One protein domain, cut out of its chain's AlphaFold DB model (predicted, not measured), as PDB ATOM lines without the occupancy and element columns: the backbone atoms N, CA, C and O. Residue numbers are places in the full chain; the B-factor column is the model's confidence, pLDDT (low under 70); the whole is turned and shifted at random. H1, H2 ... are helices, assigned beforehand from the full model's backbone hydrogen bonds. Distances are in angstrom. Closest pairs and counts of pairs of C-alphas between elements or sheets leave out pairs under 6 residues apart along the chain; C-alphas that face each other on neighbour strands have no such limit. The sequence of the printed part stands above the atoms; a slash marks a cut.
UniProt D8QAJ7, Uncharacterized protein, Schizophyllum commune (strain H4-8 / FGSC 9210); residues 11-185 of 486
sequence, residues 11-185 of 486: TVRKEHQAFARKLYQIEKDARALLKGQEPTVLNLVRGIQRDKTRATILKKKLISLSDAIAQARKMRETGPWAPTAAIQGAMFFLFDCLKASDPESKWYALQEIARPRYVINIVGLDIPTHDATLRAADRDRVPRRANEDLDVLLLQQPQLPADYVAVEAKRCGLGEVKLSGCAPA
ATOM      1  N   THR A  11     178.938 211.219 207.882       44.16
ATOM      2  CA  THR A  11     180.190 210.512 208.187       44.16
ATOM      3  C   THR A  11     180.918 211.074 209.410       44.16
ATOM      4  O   THR A  11     181.434 210.294 210.197       44.16
ATOM      5  N   VAL A  12     180.899 212.392 209.618       39.59
ATOM      6  CA  VAL A  12     181.495 213.071 210.780       39.59
ATOM      7  C   VAL A  12     180.775 212.667 212.065       39.59
ATOM      8  O   VAL A  12     181.440 212.395 213.057       39.59
ATOM      9  N   ARG A  13     179.440 212.524 212.028       49.25
ATOM     10  CA  ARG A  13     178.644 211.991 213.155       49.25
ATOM     11  C   ARG A  13     179.092 210.586 213.576       49.25
ATOM     12  O   ARG A  13     179.259 210.311 214.753       49.25
ATOM     13  N   LYS A  14     179.392 209.715 212.607       58.72
ATOM     14  CA  LYS A  14     179.777 208.316 212.863       58.72
ATOM     15  C   LYS A  14     181.138 208.154 213.533       58.72
ATOM     16  O   LYS A  14     181.391 207.106 214.120       58.72
ATOM     17  N   GLU A  15     182.037 209.126 213.385       54.97
ATOM     18  CA  GLU A  15     183.409 208.970 213.862       54.97
ATOM     19  C   GLU A  15     183.550 209.247 215.358       54.97
ATOM     20  O   GLU A  15     184.226 208.467 216.017       54.97
ATOM     21  N   HIS A  16     182.925 210.287 215.919       60.00
ATOM     22  CA  HIS A  16     183.024 210.561 217.363       60.00
ATOM     23  C   HIS A  16     182.074 209.710 218.208       60.00
ATOM     24  O   HIS A  16     182.410 209.362 219.329       60.00
ATOM     25  N   GLN A  17     180.955 209.270 217.636       70.12
ATOM     26  CA  GLN A  17     179.927 208.528 218.360       70.12
ATOM     27  C   GLN A  17     180.343 207.107 218.790       70.12
ATOM     28  O   GLN A  17     179.730 206.536 219.678       70.12
ATOM     29  N   ALA A  18     181.392 206.504 218.223       77.19
ATOM     30  CA  ALA A  18     181.772 205.114 218.522       77.19
ATOM     31  C   ALA A  18     183.115 204.998 219.272       77.19
ATOM     32  O   ALA A  18     184.051 204.354 218.778       77.19
ATOM     33  N   PHE A  19     183.221 205.607 220.458       87.88
ATOM     34  CA  PHE A  19     184.434 205.550 221.287       87.88
ATOM     35  C   PHE A  19     184.847 204.113 221.616       87.88
ATOM     36  O   PHE A  19     186.019 203.778 221.438       87.88
ATOM     37  N   ALA A  20     183.894 203.240 221.963       89.12
ATOM     38  CA  ALA A  20     184.144 201.820 222.233       89.12
ATOM     39  C   ALA A  20     184.867 201.117 221.080       89.12
ATOM     40  O   ALA A  20     185.893 200.462 221.262       89.12
ATOM     41  N   ARG A  21     184.407 201.341 219.844       87.94
ATOM     42  CA  ARG A  21     185.025 200.748 218.651       87.94
ATOM     43  C   ARG A  21     186.431 201.291 218.394       87.94
ATOM     44  O   ARG A  21     187.300 200.537 217.951       87.94
ATOM     45  N   LYS A  22     186.661 202.589 218.624       89.75
ATOM     46  CA  LYS A  22     187.996 203.193 218.492       89.75
ATOM     47  C   LYS A  22     188.953 202.626 219.535       89.75
ATOM     48  O   LYS A  22     190.047 202.205 219.164       89.75
ATOM     49  N   LEU A  23     188.534 202.577 220.800       92.69
ATOM     50  CA  LEU A  23     189.346 202.042 221.890       92.69
ATOM     51  C   LEU A  23     189.632 200.551 221.707       92.69
ATOM     52  O   LEU A  23     190.787 200.168 221.821       92.69
ATOM     53  N   TYR A  24     188.661 199.744 221.275       92.25
ATOM     54  CA  TYR A  24     188.901 198.346 220.898       92.25
ATOM     55  C   TYR A  24     189.991 198.205 219.825       92.25
ATOM     56  O   TYR A  24     190.895 197.381 219.929       92.25
ATOM     57  N   GLN A  25     189.949 199.026 218.770       91.44
ATOM     58  CA  GLN A  25     190.966 198.973 217.715       91.44
ATOM     59  C   GLN A  25     192.354 199.420 218.180       91.44
ATOM     60  O   GLN A  25     193.343 199.026 217.557       91.44
ATOM     61  N   ILE A  26     192.420 200.292 219.185       94.00
ATOM     62  CA  ILE A  26     193.658 200.760 219.815       94.00
ATOM     63  C   ILE A  26     194.209 199.659 220.722       94.00
ATOM     64  O   ILE A  26     195.370 199.285 220.580       94.00
ATOM     65  N   GLU A  27     193.362 199.104 221.585       94.56
ATOM     66  CA  GLU A  27     193.673 197.996 222.486       94.56
ATOM     67  C   GLU A  27     194.202 196.795 221.705       94.56
ATOM     68  O   GLU A  27     195.295 196.316 221.993       94.56
ATOM     69  N   LYS A  28     193.518 196.395 220.628       93.00
ATOM     70  CA  LYS A  28     193.928 195.273 219.779       93.00
ATOM     71  C   LYS A  28     195.331 195.454 219.195       93.00
ATOM     72  O   LYS A  28     196.104 194.496 219.113       93.00
ATOM     73  N   ASP A  29     195.667 196.670 218.770       92.75
ATOM     74  CA  ASP A  29     197.003 196.971 218.251       92.75
ATOM     75  C   ASP A  29     198.048 197.000 219.372       92.75
ATOM     76  O   ASP A  29     199.153 196.495 219.170       92.75
ATOM     77  N   ALA A  30     197.702 197.541 220.544       93.06
ATOM     78  CA  ALA A  30     198.568 197.553 221.720       93.06
ATOM     79  C   ALA A  30     198.846 196.130 222.235       93.06
ATOM     80  O   ALA A  30     200.000 195.763 222.448       93.06
ATOM     81  N   ARG A  31     197.824 195.274 222.318       93.50
ATOM     82  CA  ARG A  31     197.952 193.854 222.674       93.50
ATOM     83  C   ARG A  31     198.828 193.098 221.679       93.50
ATOM     84  O   ARG A  31     199.651 192.273 222.067       93.50
ATOM     85  N   ALA A  32     198.725 193.414 220.387       92.75
ATOM     86  CA  ALA A  32     199.584 192.810 219.373       92.75
ATOM     87  C   ALA A  32     201.076 193.175 219.537       92.75
ATOM     88  O   ALA A  32     201.932 192.397 219.111       92.75
ATOM     89  N   LEU A  33     201.404 194.316 220.160       91.81
ATOM     90  CA  LEU A  33     202.791 194.689 220.480       91.81
ATOM     91  C   LEU A  33     203.388 193.815 221.591       91.81
ATOM     92  O   LEU A  33     204.598 193.586 221.588       91.81
ATOM     93  N   LEU A  34     202.552 193.293 222.494       91.38
ATOM     94  CA  LEU A  34     202.979 192.448 223.613       91.38
ATOM     95  C   LEU A  34     203.364 191.028 223.193       91.38
ATOM     96  O   LEU A  34     204.126 190.377 223.896       91.38
ATOM     97  N   LYS A  35     202.862 190.522 222.056       89.62
ATOM     98  CA  LYS A  35     203.126 189.147 221.573       89.62
ATOM     99  C   LYS A  35     202.870 188.059 222.637       89.62
ATOM    100  O   LYS A  35     203.624 187.094 222.720       89.62
ATOM    101  N   GLY A  36     201.817 188.224 223.439       86.06
ATOM    102  CA  GLY A  36     201.445 187.287 224.508       86.06
ATOM    103  C   GLY A  36     202.152 187.518 225.847       86.06
ATOM    104  O   GLY A  36     201.947 186.739 226.767       86.06
ATOM    105  N   GLN A  37     202.969 188.569 225.971       90.69
ATOM    106  CA  GLN A  37     203.507 189.007 227.260       90.69
ATOM    107  C   GLN A  37     202.448 189.743 228.088       90.69
ATOM    108  O   GLN A  37     201.485 190.285 227.541       90.69
ATOM    109  N   GLU A  38     202.669 189.807 229.401       90.75
ATOM    110  CA  GLU A  38     201.813 190.559 230.319       90.75
ATOM    111  C   GLU A  38     201.755 192.054 229.959       90.75
ATOM    112  O   GLU A  38     202.779 192.620 229.543       90.75
ATOM    113  N   PRO A  39     200.595 192.714 230.149       90.88
ATOM    114  CA  PRO A  39     200.360 194.107 229.776       90.88
ATOM    115  C   PRO A  39     200.986 195.111 230.756       90.88
ATOM    116  O   PRO A  39     200.326 196.023 231.247       90.88
ATOM    117  N   THR A  40     202.279 194.970 231.032       92.06
ATOM    118  CA  THR A  40     203.043 195.910 231.861       92.06
ATOM    119  C   THR A  40     203.579 197.077 231.031       92.06
ATOM    120  O   THR A  40     203.782 196.961 229.817       92.06
ATOM    121  N   VAL A  41     203.871 198.206 231.691       92.62
ATOM    122  CA  VAL A  41     204.480 199.390 231.051       92.62
ATOM    123  C   VAL A  41     205.778 199.005 230.336       92.62
ATOM    124  O   VAL A  41     205.965 199.336 229.166       92.62
ATOM    125  N   LEU A  42     206.644 198.231 230.997       93.06
ATOM    126  CA  LEU A  42     207.915 197.782 230.432       93.06
ATOM    127  C   LEU A  42     207.731 196.957 229.151       93.06
ATOM    128  O   LEU A  42     208.423 197.191 228.156       93.06
ATOM    129  N   ASN A  43     206.805 195.997 229.160       94.31
ATOM    130  CA  ASN A  43     206.560 195.142 228.000       94.31
ATOM    131  C   ASN A  43     205.943 195.932 226.844       94.31
ATOM    132  O   ASN A  43     206.348 195.737 225.696       94.31
ATOM    133  N   LEU A  44     205.035 196.871 227.134       94.19
ATOM    134  CA  LEU A  44     204.475 197.776 226.130       94.19
ATOM    135  C   LEU A  44     205.559 198.648 225.500       94.19
ATOM    136  O   LEU A  44     205.677 198.673 224.276       94.19
ATOM    137  N   VAL A  45     206.396 199.304 226.308       93.31
ATOM    138  CA  VAL A  45     207.490 200.153 225.814       93.31
ATOM    139  C   VAL A  45     208.462 199.347 224.950       93.31
ATOM    140  O   VAL A  45     208.787 199.759 223.834       93.31
ATOM    141  N   ARG A  46     208.869 198.153 225.396       92.75
ATOM    142  CA  ARG A  46     209.726 197.253 224.605       92.75
ATOM    143  C   ARG A  46     209.044 196.802 223.312       92.75
ATOM    144  O   ARG A  46     209.692 196.737 222.269       92.75
ATOM    145  N   GLY A  47     207.751 196.489 223.358       92.31
ATOM    146  CA  GLY A  47     206.952 196.135 222.186       92.31
ATOM    147  C   GLY A  47     206.917 197.266 221.155       92.31
ATOM    148  O   GLY A  47     207.174 197.034 219.972       92.31
ATOM    149  N   ILE A  48     206.697 198.497 221.619       92.50
ATOM    150  CA  ILE A  48     206.702 199.720 220.807       92.50
ATOM    151  C   ILE A  48     208.075 199.948 220.156       92.50
ATOM    152  O   ILE A  48     208.149 200.204 218.953       92.50
ATOM    153  N   GLN A  49     209.166 199.806 220.916       91.06
ATOM    154  CA  GLN A  49     210.532 199.959 220.397       91.06
ATOM    155  C   GLN A  49     210.879 198.899 219.339       91.06
ATOM    156  O   GLN A  49     211.572 199.198 218.363       91.06
ATOM    157  N   ARG A  50     210.376 197.667 219.507       92.69
ATOM    158  CA  ARG A  50     210.591 196.548 218.573       92.69
ATOM    159  C   ARG A  50     209.820 196.712 217.261       92.69
ATOM    160  O   ARG A  50     210.373 196.402 216.209       92.69
ATOM    161  N   ASP A  51     208.566 197.165 217.300       92.25
ATOM    162  CA  ASP A  51     207.716 197.322 216.109       92.25
ATOM    163  C   ASP A  51     207.273 198.778 215.905       92.25
ATOM    164  O   ASP A  51     206.136 199.178 216.179       92.25
ATOM    165  N   LYS A  52     208.184 199.569 215.329       89.00
ATOM    166  CA  LYS A  52     207.954 200.983 214.991       89.00
ATOM    167  C   LYS A  52     206.779 201.189 214.025       89.00
ATOM    168  O   LYS A  52     206.136 202.242 214.034       89.00
ATOM    169  N   THR A  53     206.479 200.196 213.187       90.25
ATOM    170  CA  THR A  53     205.378 200.257 212.214       90.25
ATOM    171  C   THR A  53     204.039 200.248 212.933       90.25
ATOM    172  O   THR A  53     203.215 201.141 212.722       90.25
ATOM    173  N   ARG A  54     203.839 199.277 213.831       90.06
ATOM    174  CA  ARG A  54     202.639 199.204 214.669       90.06
ATOM    175  C   ARG A  54     202.557 200.367 215.644       90.06
ATOM    176  O   ARG A  54     201.481 200.936 215.772       90.06
ATOM    177  N   ALA A  55     203.675 200.800 216.225       89.62
ATOM    178  CA  ALA A  55     203.724 202.013 217.043       89.62
ATOM    179  C   ALA A  55     203.206 203.248 216.284       89.62
ATOM    180  O   ALA A  55     202.433 204.044 216.815       89.62
ATOM    181  N   THR A  56     203.564 203.383 215.002       89.81
ATOM    182  CA  THR A  56     203.073 204.470 214.141       89.81
ATOM    183  C   THR A  56     201.574 204.349 213.848       89.81
ATOM    184  O   THR A  56     200.879 205.363 213.757       89.81
ATOM    185  N   ILE A  57     201.049 203.131 213.691       91.00
ATOM    186  CA  ILE A  57     199.608 202.894 213.508       91.00
ATOM    187  C   ILE A  57     198.849 203.230 214.797       91.00
ATOM    188  O   ILE A  57     197.880 203.990 214.746       91.00
ATOM    189  N   LEU A  58     199.337 202.745 215.940       92.25
ATOM    190  CA  LEU A  58     198.795 203.026 217.267       92.25
ATOM    191  C   LEU A  58     198.751 204.537 217.528       92.25
ATOM    192  O   LEU A  58     197.697 205.075 217.861       92.25
ATOM    193  N   LYS A  59     199.855 205.243 217.244       89.81
ATOM    194  CA  LYS A  59     199.945 206.711 217.288       89.81
ATOM    195  C   LYS A  59     198.819 207.384 216.507       89.81
ATOM    196  O   LYS A  59     198.147 208.269 217.025       89.81
ATOM    197  N   LYS A  60     198.619 206.989 215.246       88.94
ATOM    198  CA  LYS A  60     197.591 207.584 214.376       88.94
ATOM    199  C   LYS A  60     196.181 207.349 214.917       88.94
ATOM    200  O   LYS A  60     195.350 208.250 214.836       88.94
ATOM    201  N   LYS A  61     195.914 206.166 215.476       90.94
ATOM    202  CA  LYS A  61     194.620 205.845 216.090       90.94
ATOM    203  C   LYS A  61     194.371 206.657 217.363       90.94
ATOM    204  O   LYS A  61     193.273 207.178 217.516       90.94
ATOM    205  N   LEU A  62     195.383 206.831 218.214       90.62
ATOM    206  CA  LEU A  62     195.289 207.680 219.407       90.62
ATOM    207  C   LEU A  62     195.043 209.151 219.047       90.62
ATOM    208  O   LEU A  62     194.189 209.788 219.654       90.62
ATOM    209  N   ILE A  63     195.701 209.674 218.006       87.62
ATOM    210  CA  ILE A  63     195.414 211.025 217.492       87.62
ATOM    211  C   ILE A  63     193.956 211.111 217.003       87.62
ATOM    212  O   ILE A  63     193.226 212.012 217.402       87.62
ATOM    213  N   SER A  64     193.478 210.129 216.233       87.19
ATOM    214  CA  SER A  64     192.075 210.083 215.786       87.19
ATOM    215  C   SER A  64     191.060 209.960 216.936       87.19
ATOM    216  O   SER A  64     189.911 210.389 216.793       87.19
ATOM    217  N   LEU A  65     191.445 209.355 218.064       90.00
ATOM    218  CA  LEU A  65     190.639 209.331 219.284       90.00
ATOM    219  C   LEU A  65     190.631 210.708 219.960       90.00
ATOM    220  O   LEU A  65     189.560 211.202 220.299       90.00
ATOM    221  N   SER A  66     191.790 211.361 220.074       88.44
ATOM    222  CA  SER A  66     191.891 212.720 220.622       88.44
ATOM    223  C   SER A  66     191.052 213.728 219.825       88.44
ATOM    224  O   SER A  66     190.324 214.533 220.404       88.44
ATOM    225  N   ASP A  67     191.049 213.609 218.495       86.00
ATOM    226  CA  ASP A  67     190.253 214.457 217.609       86.00
ATOM    227  C   ASP A  67     188.749 214.199 217.771       86.00
ATOM    228  O   ASP A  67     187.954 215.138 217.736       86.00
ATOM    229  N   ALA A  68     188.349 212.942 217.996       86.69
ATOM    230  CA  ALA A  68     186.962 212.586 218.284       86.69
ATOM    231  C   ALA A  68     186.485 213.168 219.625       86.69
ATOM    232  O   ALA A  68     185.396 213.730 219.687       86.69
ATOM    233  N   ILE A  69     187.319 213.106 220.667       88.62
ATOM    234  CA  ILE A  69     187.034 213.710 221.979       88.62
ATOM    235  C   ILE A  69     186.873 215.230 221.845       88.62
ATOM    236  O   ILE A  69     185.909 215.805 222.352       88.62
ATOM    237  N   ALA A  70     187.790 215.886 221.131       85.00
ATOM    238  CA  ALA A  70     187.730 217.324 220.881       85.00
ATOM    239  C   ALA A  70     186.452 217.726 220.121       85.00
ATOM    240  O   ALA A  70     185.795 218.711 220.466       85.00
ATOM    241  N   GLN A  71     186.058 216.947 219.109       84.69
ATOM    242  CA  GLN A  71     184.820 217.179 218.364       84.69
ATOM    243  C   GLN A  71     183.571 216.989 219.227       84.69
ATOM    244  O   GLN A  71     182.708 217.865 219.208       84.69
ATOM    245  N   ALA A  72     183.488 215.912 220.010       85.31
ATOM    246  CA  ALA A  72     182.357 215.656 220.901       85.31
ATOM    247  C   ALA A  72     182.172 216.789 221.928       85.31
ATOM    248  O   ALA A  72     181.066 217.297 222.120       85.31
ATOM    249  N   ARG A  73     183.279 217.293 222.499       85.06
ATOM    250  CA  ARG A  73     183.270 218.481 223.374       85.06
ATOM    251  C   ARG A  73     182.787 219.735 222.653       85.06
ATOM    252  O   ARG A  73     181.959 220.468 223.186       85.06
ATOM    253  N   LYS A  74     183.267 219.980 221.429       84.62
ATOM    254  CA  LYS A  74     182.834 221.125 220.611       84.62
ATOM    255  C   LYS A  74     181.335 221.071 220.299       84.62
ATOM    256  O   LYS A  74     180.681 222.108 220.293       84.62
ATOM    257  N   MET A  75     180.811 219.874 220.051       83.69
ATOM    258  CA  MET A  75     179.391 219.626 219.797       83.69
ATOM    259  C   MET A  75     178.542 219.619 221.076       83.69
ATOM    260  O   MET A  75     177.321 219.548 220.972       83.69
ATOM    261  N   ARG A  76     179.167 219.735 222.261       82.94
ATOM    262  CA  ARG A  76     178.520 219.647 223.580       82.94
ATOM    263  C   ARG A  76     177.684 218.374 223.723       82.94
ATOM    264  O   ARG A  76     176.559 218.420 224.209       82.94
ATOM    265  N   GLU A  77     178.227 217.250 223.256       83.12
ATOM    266  CA  GLU A  77     177.564 215.959 223.415       83.12
ATOM    267  C   GLU A  77     177.393 215.616 224.899       83.12
ATOM    268  O   GLU A  77     178.259 215.906 225.724       83.12
ATOM    269  N   THR A  78     176.256 215.006 225.232       80.75
ATOM    270  CA  THR A  78     175.870 214.647 226.601       80.75
ATOM    271  C   THR A  78     175.594 213.153 226.721       80.75
ATOM    272  O   THR A  78     175.191 212.501 225.752       80.75
ATOM    273  N   GLY A  79     175.743 212.621 227.934       82.81
ATOM    274  CA  GLY A  79     175.458 211.220 228.232       82.81
ATOM    275  C   GLY A  79     176.410 210.268 227.486       82.81
ATOM    276  O   GLY A  79     177.597 210.564 227.412       82.81
ATOM    277  N   PRO A  80     175.918 209.171 226.888       80.50
ATOM    278  CA  PRO A  80     176.738 208.129 226.238       80.50
ATOM    279  C   PRO A  80     177.589 208.566 225.039       80.50
ATOM    280  O   PRO A  80     178.393 207.797 224.513       80.50
ATOM    281  N   TRP A  81     177.340 209.767 224.526       83.75
ATOM    282  CA  TRP A  81     178.110 210.358 223.435       83.75
ATOM    283  C   TRP A  81     179.168 211.334 223.958       83.75
ATOM    284  O   TRP A  81     180.051 211.746 223.217       83.75
ATOM    285  N   ALA A  82     179.109 211.702 225.239       85.31
ATOM    286  CA  ALA A  82     180.105 212.562 225.849       85.31
ATOM    287  C   ALA A  82     181.394 211.769 226.130       85.31
ATOM    288  O   ALA A  82     181.341 210.655 226.648       85.31
ATOM    289  N   PRO A  83     182.578 212.335 225.848       85.44
ATOM    290  CA  PRO A  83     183.834 211.687 226.182       85.44
ATOM    291  C   PRO A  83     184.085 211.761 227.693       85.44
ATOM    292  O   PRO A  83     184.286 212.847 228.245       85.44
ATOM    293  N   THR A  84     184.140 210.611 228.358       89.69
ATOM    294  CA  THR A  84     184.377 210.522 229.805       89.69
ATOM    295  C   THR A  84     185.845 210.744 230.184       89.69
ATOM    296  O   THR A  84     186.758 210.725 229.346       89.69
ATOM    297  N   ALA A  85     186.093 210.979 231.477       90.12
ATOM    298  CA  ALA A  85     187.447 211.038 232.030       90.12
ATOM    299  C   ALA A  85     188.168 209.684 231.915       90.12
ATOM    300  O   ALA A  85     189.368 209.656 231.652       90.12
ATOM    301  N   ALA A  86     187.434 208.573 232.011       92.06
ATOM    302  CA  ALA A  86     187.973 207.224 231.883       92.06
ATOM    303  C   ALA A  86     188.526 206.953 230.469       92.06
ATOM    304  O   ALA A  86     189.662 206.498 230.322       92.06
ATOM    305  N   ILE A  87     187.785 207.339 229.420       92.50
ATOM    306  CA  ILE A  87     188.247 207.260 228.021       92.50
ATOM    307  C   ILE A  87     189.524 208.088 227.809       92.50
ATOM    308  O   ILE A  87     190.438 207.674 227.089       92.50
ATOM    309  N   GLN A  88     189.618 209.257 228.447       91.44
ATOM    310  CA  GLN A  88     190.827 210.078 228.399       91.44
ATOM    311  C   GLN A  88     191.985 209.422 229.158       91.44
ATOM    312  O   GLN A  88     193.086 209.369 228.619       91.44
ATOM    313  N   GLY A  89     191.752 208.882 230.356       93.06
ATOM    314  CA  GLY A  89     192.760 208.163 231.144       93.06
ATOM    315  C   GLY A  89     193.355 206.977 230.385       93.06
ATOM    316  O   GLY A  89     194.573 206.807 230.354       93.06
ATOM    317  N   ALA A  90     192.506 206.221 229.689       94.25
ATOM    318  CA  ALA A  90     192.894 205.156 228.769       94.25
ATOM    319  C   ALA A  90     193.781 205.648 227.611       94.25
ATOM    320  O   ALA A  90     194.809 205.050 227.281       94.25
ATOM    321  N   MET A  91     193.387 206.758 226.982       93.50
ATOM    322  CA  MET A  91     194.141 207.372 225.891       93.50
ATOM    323  C   MET A  91     195.517 207.870 226.364       93.50
ATOM    324  O   MET A  91     196.517 207.635 225.682       93.50
ATOM    325  N   PHE A  92     195.576 208.547 227.516       93.06
ATOM    326  CA  PHE A  92     196.815 209.100 228.067       93.06
ATOM    327  C   PHE A  92     197.794 208.011 228.501       93.06
ATOM    328  O   PHE A  92     198.965 208.123 228.152       93.06
ATOM    329  N   PHE A  93     197.329 206.914 229.110       94.62
ATOM    330  CA  PHE A  93     198.188 205.774 229.456       94.62
ATOM    331  C   PHE A  93     199.042 205.296 228.266       94.62
ATOM    332  O   PHE A  93     200.265 205.162 228.360       94.62
ATOM    333  N   LEU A  94     198.410 205.079 227.106       93.69
ATOM    334  CA  LEU A  94     199.119 204.631 225.905       93.69
ATOM    335  C   LEU A  94     199.987 205.724 225.277       93.69
ATOM    336  O   LEU A  94     201.057 205.414 224.747       93.69
ATOM    337  N   PHE A  95     199.564 206.991 225.331       91.25
ATOM    338  CA  PHE A  95     200.412 208.106 224.903       91.25
ATOM    339  C   PHE A  95     201.676 208.223 225.753       91.25
ATOM    340  O   PHE A  95     202.751 208.459 225.203       91.25
ATOM    341  N   ASP A  96     201.571 208.013 227.060       91.38
ATOM    342  CA  ASP A  96     202.712 208.062 227.962       91.38
ATOM    343  C   ASP A  96     203.658 206.882 227.708       91.38
ATOM    344  O   ASP A  96     204.868 207.078 227.652       91.38
ATOM    345  N   CYS A  97     203.136 205.676 227.441       92.38
ATOM    346  CA  CYS A  97     203.962 204.522 227.052       92.38
ATOM    347  C   CYS A  97     204.708 204.780 225.732       92.38
ATOM    348  O   CYS A  97     205.884 204.449 225.572       92.38
ATOM    349  N   LEU A  98     204.037 205.422 224.778       90.56
ATOM    350  CA  LEU A  98     204.647 205.875 223.534       90.56
ATOM    351  C   LEU A  98     205.724 206.946 223.785       90.56
ATOM    352  O   LEU A  98     206.791 206.887 223.175       90.56
ATOM    353  N   LYS A  99     205.493 207.883 224.709       88.75
ATOM    354  CA  LYS A  99     206.467 208.914 225.095       88.75
ATOM    355  C   LYS A  99     207.678 208.336 225.828       88.75
ATOM    356  O   LYS A  99     208.792 208.765 225.562       88.75
ATOM    357  N   ALA A 100     207.470 207.343 226.686       89.25
ATOM    358  CA  ALA A 100     208.538 206.609 227.357       89.25
ATOM    359  C   ALA A 100     209.409 205.827 226.360       89.25
ATOM    360  O   ALA A 100     210.612 205.694 226.554       89.25
ATOM    361  N   SER A 101     208.819 205.338 225.263       88.44
ATOM    362  CA  SER A 101     209.568 204.633 224.215       88.44
ATOM    363  C   SER A 101     210.409 205.547 223.319       88.44
ATOM    364  O   SER A 101     211.469 205.130 222.854       88.44
ATOM    365  N   ASP A 102     209.918 206.764 223.063       84.69
ATOM    366  CA  ASP A 102     210.528 207.773 222.199       84.69
ATOM    367  C   ASP A 102     210.287 209.169 222.811       84.69
ATOM    368  O   ASP A 102     209.264 209.818 222.528       84.69
ATOM    369  N   PRO A 103     211.220 209.638 223.666       79.38
ATOM    370  CA  PRO A 103     211.111 210.924 224.350       79.38
ATOM    371  C   PRO A 103     211.088 212.120 223.397       79.38
ATOM    372  O   PRO A 103     210.524 213.162 223.734       79.38
ATOM    373  N   GLU A 104     211.650 211.994 222.195       73.81
ATOM    374  CA  GLU A 104     211.686 213.073 221.204       73.81
ATOM    375  C   GLU A 104     210.423 213.125 220.349       73.81
ATOM    376  O   GLU A 104     210.088 214.169 219.774       73.81
ATOM    377  N   SER A 105     209.682 212.017 220.288       69.88
ATOM    378  CA  SER A 105     208.455 211.970 219.522       69.88
ATOM    379  C   SER A 105     207.470 213.023 220.020       69.88
ATOM    380  O   SER A 105     207.176 213.212 221.210       69.88
ATOM    381  N   LYS A 106     206.983 213.751 219.026       69.25
ATOM    382  CA  LYS A 106     206.024 214.831 219.140       69.25
ATOM    383  C   LYS A 106     204.643 214.273 218.816       69.25
ATOM    384  O   LYS A 106     204.439 213.694 217.741       69.25
ATOM    385  N   TRP A 107     203.713 214.411 219.752       70.25
ATOM    386  CA  TRP A 107     202.346 213.900 219.661       70.25
ATOM    387  C   TRP A 107     201.428 215.101 219.857       70.25
ATOM    388  O   TRP A 107     201.495 215.757 220.891       70.25
ATOM    389  N   TYR A 108     200.645 215.431 218.836       67.88
ATOM    390  CA  TYR A 108     199.778 216.605 218.837       67.88
ATOM    391  C   TYR A 108     198.342 216.159 218.607       67.88
ATOM    392  O   TYR A 108     198.113 215.284 217.769       67.88
ATOM    393  N   ALA A 109     197.407 216.796 219.302       68.50
ATOM    394  CA  ALA A 109     195.980 216.741 219.001       68.50
ATOM    395  C   ALA A 109     195.552 218.004 218.241       68.50
ATOM    396  O   ALA A 109     196.294 218.988 218.172       68.50
ATOM    397  N   LEU A 110     194.352 218.007 217.658       67.94
ATOM    398  CA  LEU A 110     193.792 219.219 217.046       67.94
ATOM    399  C   LEU A 110     193.472 220.324 218.067       67.94
ATOM    400  O   LEU A 110     193.478 221.502 217.705       67.94
ATOM    401  N   GLN A 111     193.191 219.955 219.317       70.88
ATOM    402  CA  GLN A 111     192.867 220.861 220.418       70.88
ATOM    403  C   GLN A 111     193.616 220.465 221.685       70.88
ATOM    404  O   GLN A 111     194.125 219.352 221.792       70.88
ATOM    405  N   GLU A 112     193.675 221.392 222.636       79.62
ATOM    406  CA  GLU A 112     194.219 221.109 223.953       79.62
ATOM    407  C   GLU A 112     193.268 220.193 224.727       79.62
ATOM    408  O   GLU A 112     192.081 220.482 224.900       79.62
ATOM    409  N   ILE A 113     193.796 219.056 225.165       81.62
ATOM    410  CA  ILE A 113     193.106 218.119 226.037       81.62
ATOM    411  C   ILE A 113     193.881 218.105 227.347       81.62
ATOM    412  O   ILE A 113     195.017 217.624 227.404       81.62
ATOM    413  N   ALA A 114     193.244 218.651 228.384       82.06
ATOM    414  CA  ALA A 114     193.752 218.605 229.745       82.06
ATOM    415  C   ALA A 114     194.038 217.157 230.155       82.06
ATOM    416  O   ALA A 114     193.294 216.233 229.812       82.06
ATOM    417  N   ARG A 115     195.140 216.970 230.881       84.19
ATOM    418  CA  ARG A 115     195.518 215.661 231.404       84.19
ATOM    419  C   ARG A 115     194.503 215.245 232.484       84.19
ATOM    420  O   ARG A 115     194.180 216.070 233.338       84.19
ATOM    421  N   PRO A 116     193.988 214.007 232.459       87.62
ATOM    422  CA  PRO A 116     193.108 213.509 233.509       87.62
ATOM    423  C   PRO A 116     193.877 213.328 234.827       87.62
ATOM    424  O   PRO A 116     195.100 213.188 234.829       87.62
ATOM    425  N   ARG A 117     193.148 213.301 235.950       90.19
ATOM    426  CA  ARG A 117     193.716 213.073 237.297       90.19
ATOM    427  C   ARG A 117     194.294 211.664 237.477       90.19
ATOM    428  O   ARG A 117     195.127 211.456 238.349       90.19
ATOM    429  N   TYR A 118     193.856 210.722 236.649       93.38
ATOM    430  CA  TYR A 118     194.260 209.324 236.679       93.38
ATOM    431  C   TYR A 118     194.372 208.768 235.254       93.38
ATOM    432  O   TYR A 118     193.801 209.315 234.304       93.38
ATOM    433  N   VAL A 119     195.107 207.672 235.106       94.62
ATOM    434  CA  VAL A 119     195.235 206.908 233.859       94.62
ATOM    435  C   VAL A 119     194.732 205.480 234.059       94.62
ATOM    436  O   VAL A 119     194.675 204.984 235.181       94.62
ATOM    437  N   ILE A 120     194.342 204.819 232.969       95.31
ATOM    438  CA  ILE A 120     193.823 203.445 233.002       95.31
ATOM    439  C   ILE A 120     194.629 202.597 232.025       95.31
ATOM    440  O   ILE A 120     194.735 202.943 230.844       95.31
ATOM    441  N   ASN A 121     195.161 201.466 232.490       94.06
ATOM    442  CA  ASN A 121     195.753 200.483 231.592       94.06
ATOM    443  C   ASN A 121     194.649 199.713 230.862       94.06
ATOM    444  O   ASN A 121     193.962 198.887 231.454       94.06
ATOM    445  N   ILE A 122     194.489 199.982 229.568       92.81
ATOM    446  CA  ILE A 122     193.463 199.318 228.757       92.81
ATOM    447  C   ILE A 122     193.913 198.017 228.105       92.81
ATOM    448  O   ILE A 122     193.103 197.337 227.482       92.81
ATOM    449  N   VAL A 123     195.202 197.687 228.163       90.81
ATOM    450  CA  VAL A 123     195.730 196.563 227.391       90.81
ATOM    451  C   VAL A 123     195.415 195.258 228.106       90.81
ATOM    452  O   VAL A 123     195.776 195.082 229.262       90.81
ATOM    453  N   GLY A 124     194.760 194.332 227.407       85.44
ATOM    454  CA  GLY A 124     194.267 193.090 228.009       85.44
ATOM    455  C   GLY A 124     192.781 193.122 228.373       85.44
ATOM    456  O   GLY A 124     192.224 192.069 228.667       85.44
ATOM    457  N   LEU A 125     192.112 194.276 228.258       89.56
ATOM    458  CA  LEU A 125     190.672 194.383 228.498       89.56
ATOM    459  C   LEU A 125     189.852 193.818 227.337       89.56
ATOM    460  O   LEU A 125     190.196 194.014 226.168       89.56
ATOM    461  N   ASP A 126     188.749 193.144 227.650       87.25
ATOM    462  CA  ASP A 126     187.785 192.700 226.645       87.25
ATOM    463  C   ASP A 126     186.778 193.818 226.354       87.25
ATOM    464  O   ASP A 126     185.723 193.930 226.974       87.25
ATOM    465  N   ILE A 127     187.168 194.730 225.461       87.50
ATOM    466  CA  ILE A 127     186.353 195.901 225.137       87.50
ATOM    467  C   ILE A 127     185.143 195.462 224.299       87.50
ATOM    468  O   ILE A 127     185.341 194.922 223.204       87.50
ATOM    469  N   PRO A 128     183.904 195.758 224.734       78.00
ATOM    470  CA  PRO A 128     182.703 195.316 224.045       78.00
ATOM    471  C   PRO A 128     182.621 195.932 222.647       78.00
ATOM    472  O   PRO A 128     182.413 197.134 222.461       78.00
ATOM    473  N   THR A 129     182.747 195.085 221.628       70.94
ATOM    474  CA  THR A 129     182.399 195.443 220.256       70.94
ATOM    475  C   THR A 129     181.063 194.834 219.912       70.94
ATOM    476  O   THR A 129     180.977 193.672 219.531       70.94
ATOM    477  N   HIS A 130     180.008 195.629 220.030       67.06
ATOM    478  CA  HIS A 130     178.709 195.228 219.515       67.06
ATOM    479  C   HIS A 130     178.781 195.129 217.984       67.06
ATOM    480  O   HIS A 130     179.232 196.063 217.310       67.06
ATOM    481  N   ASP A 131     178.389 193.978 217.435       59.31
ATOM    482  CA  ASP A 131     178.536 193.678 216.011       59.31
ATOM    483  C   ASP A 131     177.689 194.611 215.142       59.31
ATOM    484  O   ASP A 131     176.486 194.755 215.321       59.31
ATOM    485  N   ALA A 132     178.328 195.241 214.154       53.38
ATOM    486  CA  ALA A 132     177.724 196.278 213.320       53.38
ATOM    487  C   ALA A 132     176.937 195.739 212.107       53.38
ATOM    488  O   ALA A 132     176.630 196.514 211.198       53.38
ATOM    489  N   THR A 133     176.586 194.446 212.060       54.59
ATOM    490  CA  THR A 133     175.749 193.830 210.994       54.59
ATOM    491  C   THR A 133     174.277 194.251 211.075       54.59
ATOM    492  O   THR A 133     173.356 193.557 210.646       54.59
ATOM    493  N   LEU A 134     174.050 195.431 211.628       53.78
ATOM    494  CA  LEU A 134     172.792 195.880 212.154       53.78
ATOM    495  C   LEU A 134     172.002 196.645 211.104       53.78
ATOM    496  O   LEU A 134     172.510 197.491 210.361       53.78
ATOM    497  N   ARG A 135     170.717 196.309 211.057       58.34
ATOM    498  CA  ARG A 135     169.700 196.948 210.225       58.34
ATOM    499  C   ARG A 135     169.706 198.458 210.499       58.34
ATOM    500  O   ARG A 135     170.121 198.907 211.562       58.34
ATOM    501  N   ALA A 136     169.222 199.265 209.553       59.34
ATOM    502  CA  ALA A 136     169.245 200.730 209.669       59.34
ATOM    503  C   ALA A 136     168.633 201.276 210.982       59.34
ATOM    504  O   ALA A 136     169.043 202.347 211.422       59.34
ATOM    505  N   ALA A 137     167.717 200.525 211.605       61.78
ATOM    506  CA  ALA A 137     167.057 200.846 212.871       61.78
ATOM    507  C   ALA A 137     167.984 200.848 214.106       61.78
ATOM    508  O   ALA A 137     167.693 201.526 215.082       61.78
ATOM    509  N   ASP A 138     169.116 200.146 214.061       68.38
ATOM    510  CA  ASP A 138     170.005 199.947 215.217       68.38
ATOM    511  C   ASP A 138     171.274 200.820 215.155       68.38
ATOM    512  O   ASP A 138     172.189 200.678 215.969       68.38
ATOM    513  N   ARG A 139     171.335 201.743 214.183       67.62
ATOM    514  CA  ARG A 139     172.512 202.582 213.902       67.62
ATOM    515  C   ARG A 139     172.950 203.463 215.068       67.62
ATOM    516  O   ARG A 139     174.152 203.652 215.216       67.62
ATOM    517  N   ASP A 140     172.010 203.950 215.870       73.69
ATOM    518  CA  ASP A 140     172.307 204.845 216.996       73.69
ATOM    519  C   ASP A 140     172.269 204.096 218.333       73.69
ATOM    520  O   ASP A 140     173.076 204.353 219.224       73.69
ATOM    521  N   ARG A 141     171.373 203.110 218.462       77.44
ATOM    522  CA  ARG A 141     171.200 202.326 219.692       77.44
ATOM    523  C   ARG A 141     172.457 201.543 220.058       77.44
ATOM    524  O   ARG A 141     172.811 201.467 221.229       77.44
ATOM    525  N   VAL A 142     173.118 200.950 219.069       78.56
ATOM    526  CA  VAL A 142     174.236 200.044 219.333       78.56
ATOM    527  C   VAL A 142     175.534 200.763 219.689       78.56
ATOM    528  O   VAL A 142     176.136 200.383 220.689       78.56
ATOM    529  N   PRO A 143     175.962 201.822 218.982       80.12
ATOM    530  CA  PRO A 143     177.114 202.606 219.419       80.12
ATOM    531  C   PRO A 143     176.895 203.265 220.785       80.12
ATOM    532  O   PRO A 143     177.824 203.309 221.584       80.12
ATOM    533  N   ARG A 144     175.661 203.695 221.078       83.31
ATOM    534  CA  ARG A 144     175.286 204.220 222.395       83.31
ATOM    535  C   ARG A 144     175.528 203.191 223.496       83.31
ATOM    536  O   ARG A 144     176.278 203.465 224.426       83.31
ATOM    537  N   ARG A 145     174.943 201.999 223.351       84.06
ATOM    538  CA  ARG A 145     175.115 200.902 224.310       84.06
ATOM    539  C   ARG A 145     176.580 200.482 224.436       84.06
ATOM    540  O   ARG A 145     177.054 200.236 225.532       84.06
ATOM    541  N   ALA A 146     177.316 200.462 223.326       86.00
ATOM    542  CA  ALA A 146     178.740 200.152 223.335       86.00
ATOM    543  C   ALA A 146     179.556 201.142 224.174       86.00
ATOM    544  O   ALA A 146     180.475 200.723 224.869       86.00
ATOM    545  N   ASN A 147     179.241 202.439 224.103       89.06
ATOM    546  CA  ASN A 147     179.917 203.444 224.919       89.06
ATOM    547  C   ASN A 147     179.506 203.348 226.394       89.06
ATOM    548  O   ASN A 147     180.379 203.443 227.246       89.06
ATOM    549  N   GLU A 148     178.224 203.101 226.687       88.31
ATOM    550  CA  GLU A 148     177.746 202.857 228.059       88.31
ATOM    551  C   GLU A 148     178.484 201.657 228.685       88.31
ATOM    552  O   GLU A 148     179.079 201.784 229.754       88.31
ATOM    553  N   ASP A 149     178.534 200.522 227.982       89.25
ATOM    554  CA  ASP A 149     179.230 199.316 228.447       89.25
ATOM    555  C   ASP A 149     180.750 199.544 228.576       89.25
ATOM    556  O   ASP A 149     181.385 199.036 229.501       89.25
ATOM    557  N   LEU A 150     181.350 200.319 227.662       91.62
ATOM    558  CA  LEU A 150     182.761 200.702 227.735       91.62
ATOM    559  C   LEU A 150     183.048 201.541 228.981       91.62
ATOM    560  O   LEU A 150     184.045 201.288 229.653       91.62
ATOM    561  N   ASP A 151     182.231 202.551 229.271       90.75
ATOM    562  CA  ASP A 151     182.445 203.413 230.433       90.75
ATOM    563  C   ASP A 151     182.347 202.608 231.730       90.75
ATOM    564  O   ASP A 151     183.217 202.737 232.590       90.75
ATOM    565  N   VAL A 152     181.362 201.709 231.835       91.69
ATOM    566  CA  VAL A 152     181.251 200.773 232.964       91.69
ATOM    567  C   VAL A 152     182.509 199.911 233.082       91.69
ATOM    568  O   VAL A 152     183.092 199.828 234.163       91.69
ATOM    569  N   LEU A 153     182.979 199.324 231.974       93.25
ATOM    570  CA  LEU A 153     184.190 198.500 231.960       93.25
ATOM    571  C   LEU A 153     185.427 199.280 232.421       93.25
ATOM    572  O   LEU A 153     186.235 198.748 233.180       93.25
ATOM    573  N   LEU A 154     185.597 200.520 231.951       93.06
ATOM    574  CA  LEU A 154     186.750 201.352 232.293       93.06
ATOM    575  C   LEU A 154     186.706 201.819 233.752       93.06
ATOM    576  O   LEU A 154     187.749 201.864 234.395       93.06
ATOM    577  N   LEU A 155     185.527 202.143 234.286       91.56
ATOM    578  CA  LEU A 155     185.369 202.553 235.683       91.56
ATOM    579  C   LEU A 155     185.649 201.418 236.677       91.56
ATOM    580  O   LEU A 155     186.056 201.695 237.800       91.56
ATOM    581  N   GLN A 156     185.481 200.161 236.258       92.62
ATOM    582  CA  GLN A 156     185.851 198.980 237.047       92.62
ATOM    583  C   GLN A 156     187.364 198.720 237.085       92.62
ATOM    584  O   GLN A 156     187.824 197.899 237.876       92.62
ATOM    585  N   GLN A 157     188.148 199.376 236.224       93.25
ATOM    586  CA  GLN A 157     189.593 199.171 236.193       93.25
ATOM    587  C   GLN A 157     190.309 199.960 237.291       93.25
ATOM    588  O   GLN A 157     189.858 201.046 237.666       93.25
ATOM    589  N   PRO A 158     191.481 199.481 237.748       91.69
ATOM    590  CA  PRO A 158     192.329 200.238 238.656       91.69
ATOM    591  C   PRO A 158     192.670 201.616 238.082       91.69
ATOM    592  O   PRO A 158     193.232 201.735 236.988       91.69
ATOM    593  N   GLN A 159     192.340 202.662 238.838       94.06
ATOM    594  CA  GLN A 159     192.694 204.036 238.500       94.06
ATOM    595  C   GLN A 159     194.120 204.298 238.965       94.06
ATOM    596  O   GLN A 159     194.404 204.371 240.158       94.06
ATOM    597  N   LEU A 160     195.031 204.408 238.007       94.06
ATOM    598  CA  LEU A 160     196.444 204.618 238.282       94.06
ATOM    599  C   LEU A 160     196.730 206.122 238.381       94.06
ATOM    600  O   LEU A 160     196.115 206.903 237.646       94.06
ATOM    601  N   PRO A 161     197.680 206.551 239.230       93.38
ATOM    602  CA  PRO A 161     198.098 207.948 239.303       93.38
ATOM    603  C   PRO A 161     198.462 208.519 237.929       93.38
ATOM    604  O   PRO A 161     199.002 207.815 237.073       93.38
ATOM    605  N   ALA A 162     198.191 209.807 237.701       90.00
ATOM    606  CA  ALA A 162     198.454 210.441 236.408       90.00
ATOM    607  C   ALA A 162     199.926 210.356 235.966       90.00
ATOM    608  O   ALA A 162     200.198 210.459 234.776       90.00
ATOM    609  N   ASP A 163     200.870 210.189 236.884       91.75
ATOM    610  CA  ASP A 163     202.310 210.067 236.652       91.75
ATOM    611  C   ASP A 163     202.824 208.616 236.654       91.75
ATOM    612  O   ASP A 163     204.014 208.391 236.421       91.75
ATOM    613  N   TYR A 164     201.937 207.627 236.826       93.50
ATOM    614  CA  TYR A 164     202.269 206.204 236.959       93.50
ATOM    615  C   TYR A 164     203.273 205.709 235.910       93.50
ATOM    616  O   TYR A 164     204.259 205.055 236.240       93.50
ATOM    617  N   VAL A 165     203.070 206.058 234.636       91.19
ATOM    618  CA  VAL A 165     203.954 205.614 233.547       91.19
ATOM    619  C   VAL A 165     205.357 206.221 233.655       91.19
ATOM    620  O   VAL A 165     206.323 205.545 233.315       91.19
ATOM    621  N   ALA A 166     205.503 207.459 234.139       89.81
ATOM    622  CA  ALA A 166     206.824 208.053 234.361       89.81
ATOM    623  C   ALA A 166     207.541 207.410 235.551       89.81
ATOM    624  O   ALA A 166     208.741 207.142 235.457       89.81
ATOM    625  N   VAL A 167     206.811 207.120 236.632       92.25
ATOM    626  CA  VAL A 167     207.348 206.410 237.804       92.25
ATOM    627  C   VAL A 167     207.825 205.013 237.404       92.25
ATOM    628  O   VAL A 167     208.977 204.658 237.654       92.25
ATOM    629  N   GLU A 168     206.992 204.250 236.694       91.88
ATOM    630  CA  GLU A 168     207.338 202.909 236.214       91.88
ATOM    631  C   GLU A 168     208.461 202.927 235.168       91.88
ATOM    632  O   GLU A 168     209.349 202.075 235.195       91.88
ATOM    633  N   ALA A 169     208.495 203.925 234.280       89.44
ATOM    634  CA  ALA A 169     209.598 204.092 233.337       89.44
ATOM    635  C   ALA A 169     210.934 204.336 234.057       89.44
ATOM    636  O   ALA A 169     211.936 203.702 233.714       89.44
ATOM    637  N   LYS A 170     210.944 205.190 235.092       90.00
ATOM    638  CA  LYS A 170     212.132 205.442 235.918       90.00
ATOM    639  C   LYS A 170     212.556 204.183 236.676       90.00
ATOM    640  O   LYS A 170     213.724 203.806 236.608       90.00
ATOM    641  N   ARG A 171     211.606 203.488 237.313       90.31
ATOM    642  CA  ARG A 171     211.828 202.219 238.030       90.31
ATOM    643  C   ARG A 171     212.428 201.137 237.130       90.31
ATOM    644  O   ARG A 171     213.310 200.398 237.551       90.31
ATOM    645  N   CYS A 172     211.979 201.067 235.879       88.06
ATOM    646  CA  CYS A 172     212.442 200.090 234.896       88.06
ATOM    647  C   CYS A 172     213.715 200.511 234.130       88.06
ATOM    648  O   CYS A 172     214.109 199.813 233.192       88.06
ATOM    649  N   GLY A 173     214.342 201.643 234.470       85.62
ATOM    650  CA  GLY A 173     215.568 202.120 233.818       85.62
ATOM    651  C   GLY A 173     215.378 202.651 232.389       85.62
ATOM    652  O   GLY A 173     216.331 202.679 231.617       85.62
ATOM    653  N   LEU A 174     214.163 203.072 232.019       81.38
ATOM    654  CA  LEU A 174     213.849 203.662 230.708       81.38
ATOM    655  C   LEU A 174     214.172 205.169 230.629       81.38
ATOM    656  O   LEU A 174     214.049 205.768 229.562       81.38
ATOM    657  N   GLY A 175     214.615 205.768 231.739       80.81
ATOM    658  CA  GLY A 175     214.960 207.187 231.855       80.81
ATOM    659  C   GLY A 175     213.816 208.055 232.384       80.81
ATOM    660  O   GLY A 175     212.716 207.576 232.663       80.81
ATOM    661  N   GLU A 176     214.088 209.350 232.556       83.44
ATOM    662  CA  GLU A 176     213.088 210.309 233.032       83.44
ATOM    663  C   GLU A 176     212.158 210.753 231.900       83.44
ATOM    664  O   GLU A 176     212.587 211.302 230.883       83.44
ATOM    665  N   VAL A 177     210.855 210.537 232.093       84.19
ATOM    666  CA  VAL A 177     209.826 210.872 231.106       84.19
ATOM    667  C   VAL A 177     209.113 212.146 231.535       84.19
ATOM    668  O   VAL A 177     208.400 212.174 232.535       84.19
ATOM    669  N   LYS A 178     209.266 213.213 230.745       83.12
ATOM    670  CA  LYS A 178     208.489 214.444 230.931       83.12
ATOM    671  C   LYS A 178     207.097 214.261 230.340       83.12
ATOM    672  O   LYS A 178     206.926 214.229 229.119       83.12
ATOM    673  N   LEU A 179     206.120 214.136 231.227       82.75
ATOM    674  CA  LEU A 179     204.713 213.995 230.890       82.75
ATOM    675  C   LEU A 179     204.097 215.381 230.691       82.75
ATOM    676  O   LEU A 179     204.224 216.257 231.541       82.75
ATOM    677  N   SER A 180     203.437 215.591 229.557       73.44
ATOM    678  CA  SER A 180     202.736 216.838 229.244       73.44
ATOM    679  C   SER A 180     201.285 216.553 228.868       73.44
ATOM    680  O   SER A 180     200.930 215.421 228.530       73.44
ATOM    681  N   GLY A 181     200.442 217.585 228.897       70.69
ATOM    682  CA  GLY A 181     199.126 217.525 228.262       70.69
ATOM    683  C   GLY A 181     199.232 217.282 226.753       70.69
ATOM    684  O   GLY A 181     200.310 217.391 226.154       70.69
ATOM    685  N   CYS A 182     198.101 216.957 226.127       72.44
ATOM    686  CA  CYS A 182     198.027 216.871 224.674       72.44
ATOM    687  C   CYS A 182     197.623 218.244 224.131       72.44
ATOM    688  O   CYS A 182     196.480 218.656 224.300       72.44
ATOM    689  N   ALA A 183     198.560 218.963 223.513       69.88
ATOM    690  CA  ALA A 183     198.334 220.298 222.965       69.88
ATOM    691  C   ALA A 183     198.482 220.303 221.434       69.88
ATOM    692  O   ALA A 183     199.189 219.454 220.870       69.88
ATOM    693  N   PRO A 184     197.849 221.260 220.732       69.94
ATOM    694  CA  PRO A 184     198.094 221.447 219.314       69.94
ATOM    695  C   PRO A 184     199.555 221.801 219.058       69.94
ATOM    696  O   PRO A 184     200.197 222.506 219.834       69.94
ATOM    697  N   ALA A 185     200.076 221.340 217.919       69.38
ATOM    698  CA  ALA A 185     201.431 221.674 217.503       69.38
ATOM    699  C   ALA A 185     201.613 223.196 217.479       69.38
ATOM    700  O   ALA A 185     200.857 223.897 216.790       69.38
TER     701      ALA A 185
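AT A GLANCE: This is residues 11 to 185 of the 486 residues of an uncharacterized protein of Schizophyllum commune (strain H4-8 / FGSC 9210) (UniProt D8QAJ7). Look first for an up-and-down bundle of three helices, H2, H4 and H5, each running against the one before it; H3 crosses one end, with H7 beside H5 there. H6 packs on H2 and H5 at the other end, and residues 102 to 140, with no named element, lead back to H6. The printed part has 175 residues with seven named helices, H1 to H7 in order, and no named strand: all helix. It is compact, radius of gyration of the C-alphas 15.8 A, and spans 52 by 34 by 30 A.

IN THESE COORDINATES: Find C-alpha 11 at (180.190, 210.512, 208.187), where H1, residues 11 to 16, begins. H2 takes residues 19 to 34, 22.8 A; H3, 41 to 50; H4, 52 to 74, 32.7 A; H5, 85 to 101, 24.3 A; H6, 141 to 155, 21.4 A. H7, 164 to 171, ends at C-alpha 171, (211.828, 202.219, 238.030).

HOW THE PARTS SIT: H2 and H4 touch at a shallow tilt of 19 degrees, opposite ways; their closest C-alphas, Ile 26 and Leu 58, are 6.2 A apart. H4 and H5 form a helical hairpin, closest C-alphas Leu 62 and Met 91, 6.6 A. H3 touches H5 at Val 45 and Ser 101, closest C-alphas 5.2 A apart. H7 touches H5, C-alphas Val 165 and Asp 96 being closest at 6.2 A. H6 touches H2, closest C-alphas Asn 147 and Ala 20, 5.3 A. H1 touches H4, closest C-alphas His 16 and Ala 68, 4.5 A. Every O i to N i+4 pair is within hydrogen-bond range in H3, H4, H6 and H7, against 1 of 2 in H1, 10 of 12 in H2 and 12 of 13 in H5.

THE WHOLE: The farthest C-alphas, Ala 137 and Gly 173, are 52.9 A apart. The printed part has no cut; H5 to H6 is the long link. Confidence is under 70 at residues 11 to 16, 105 to 106, 108 to 110, 130 to 139 and 183 to 185.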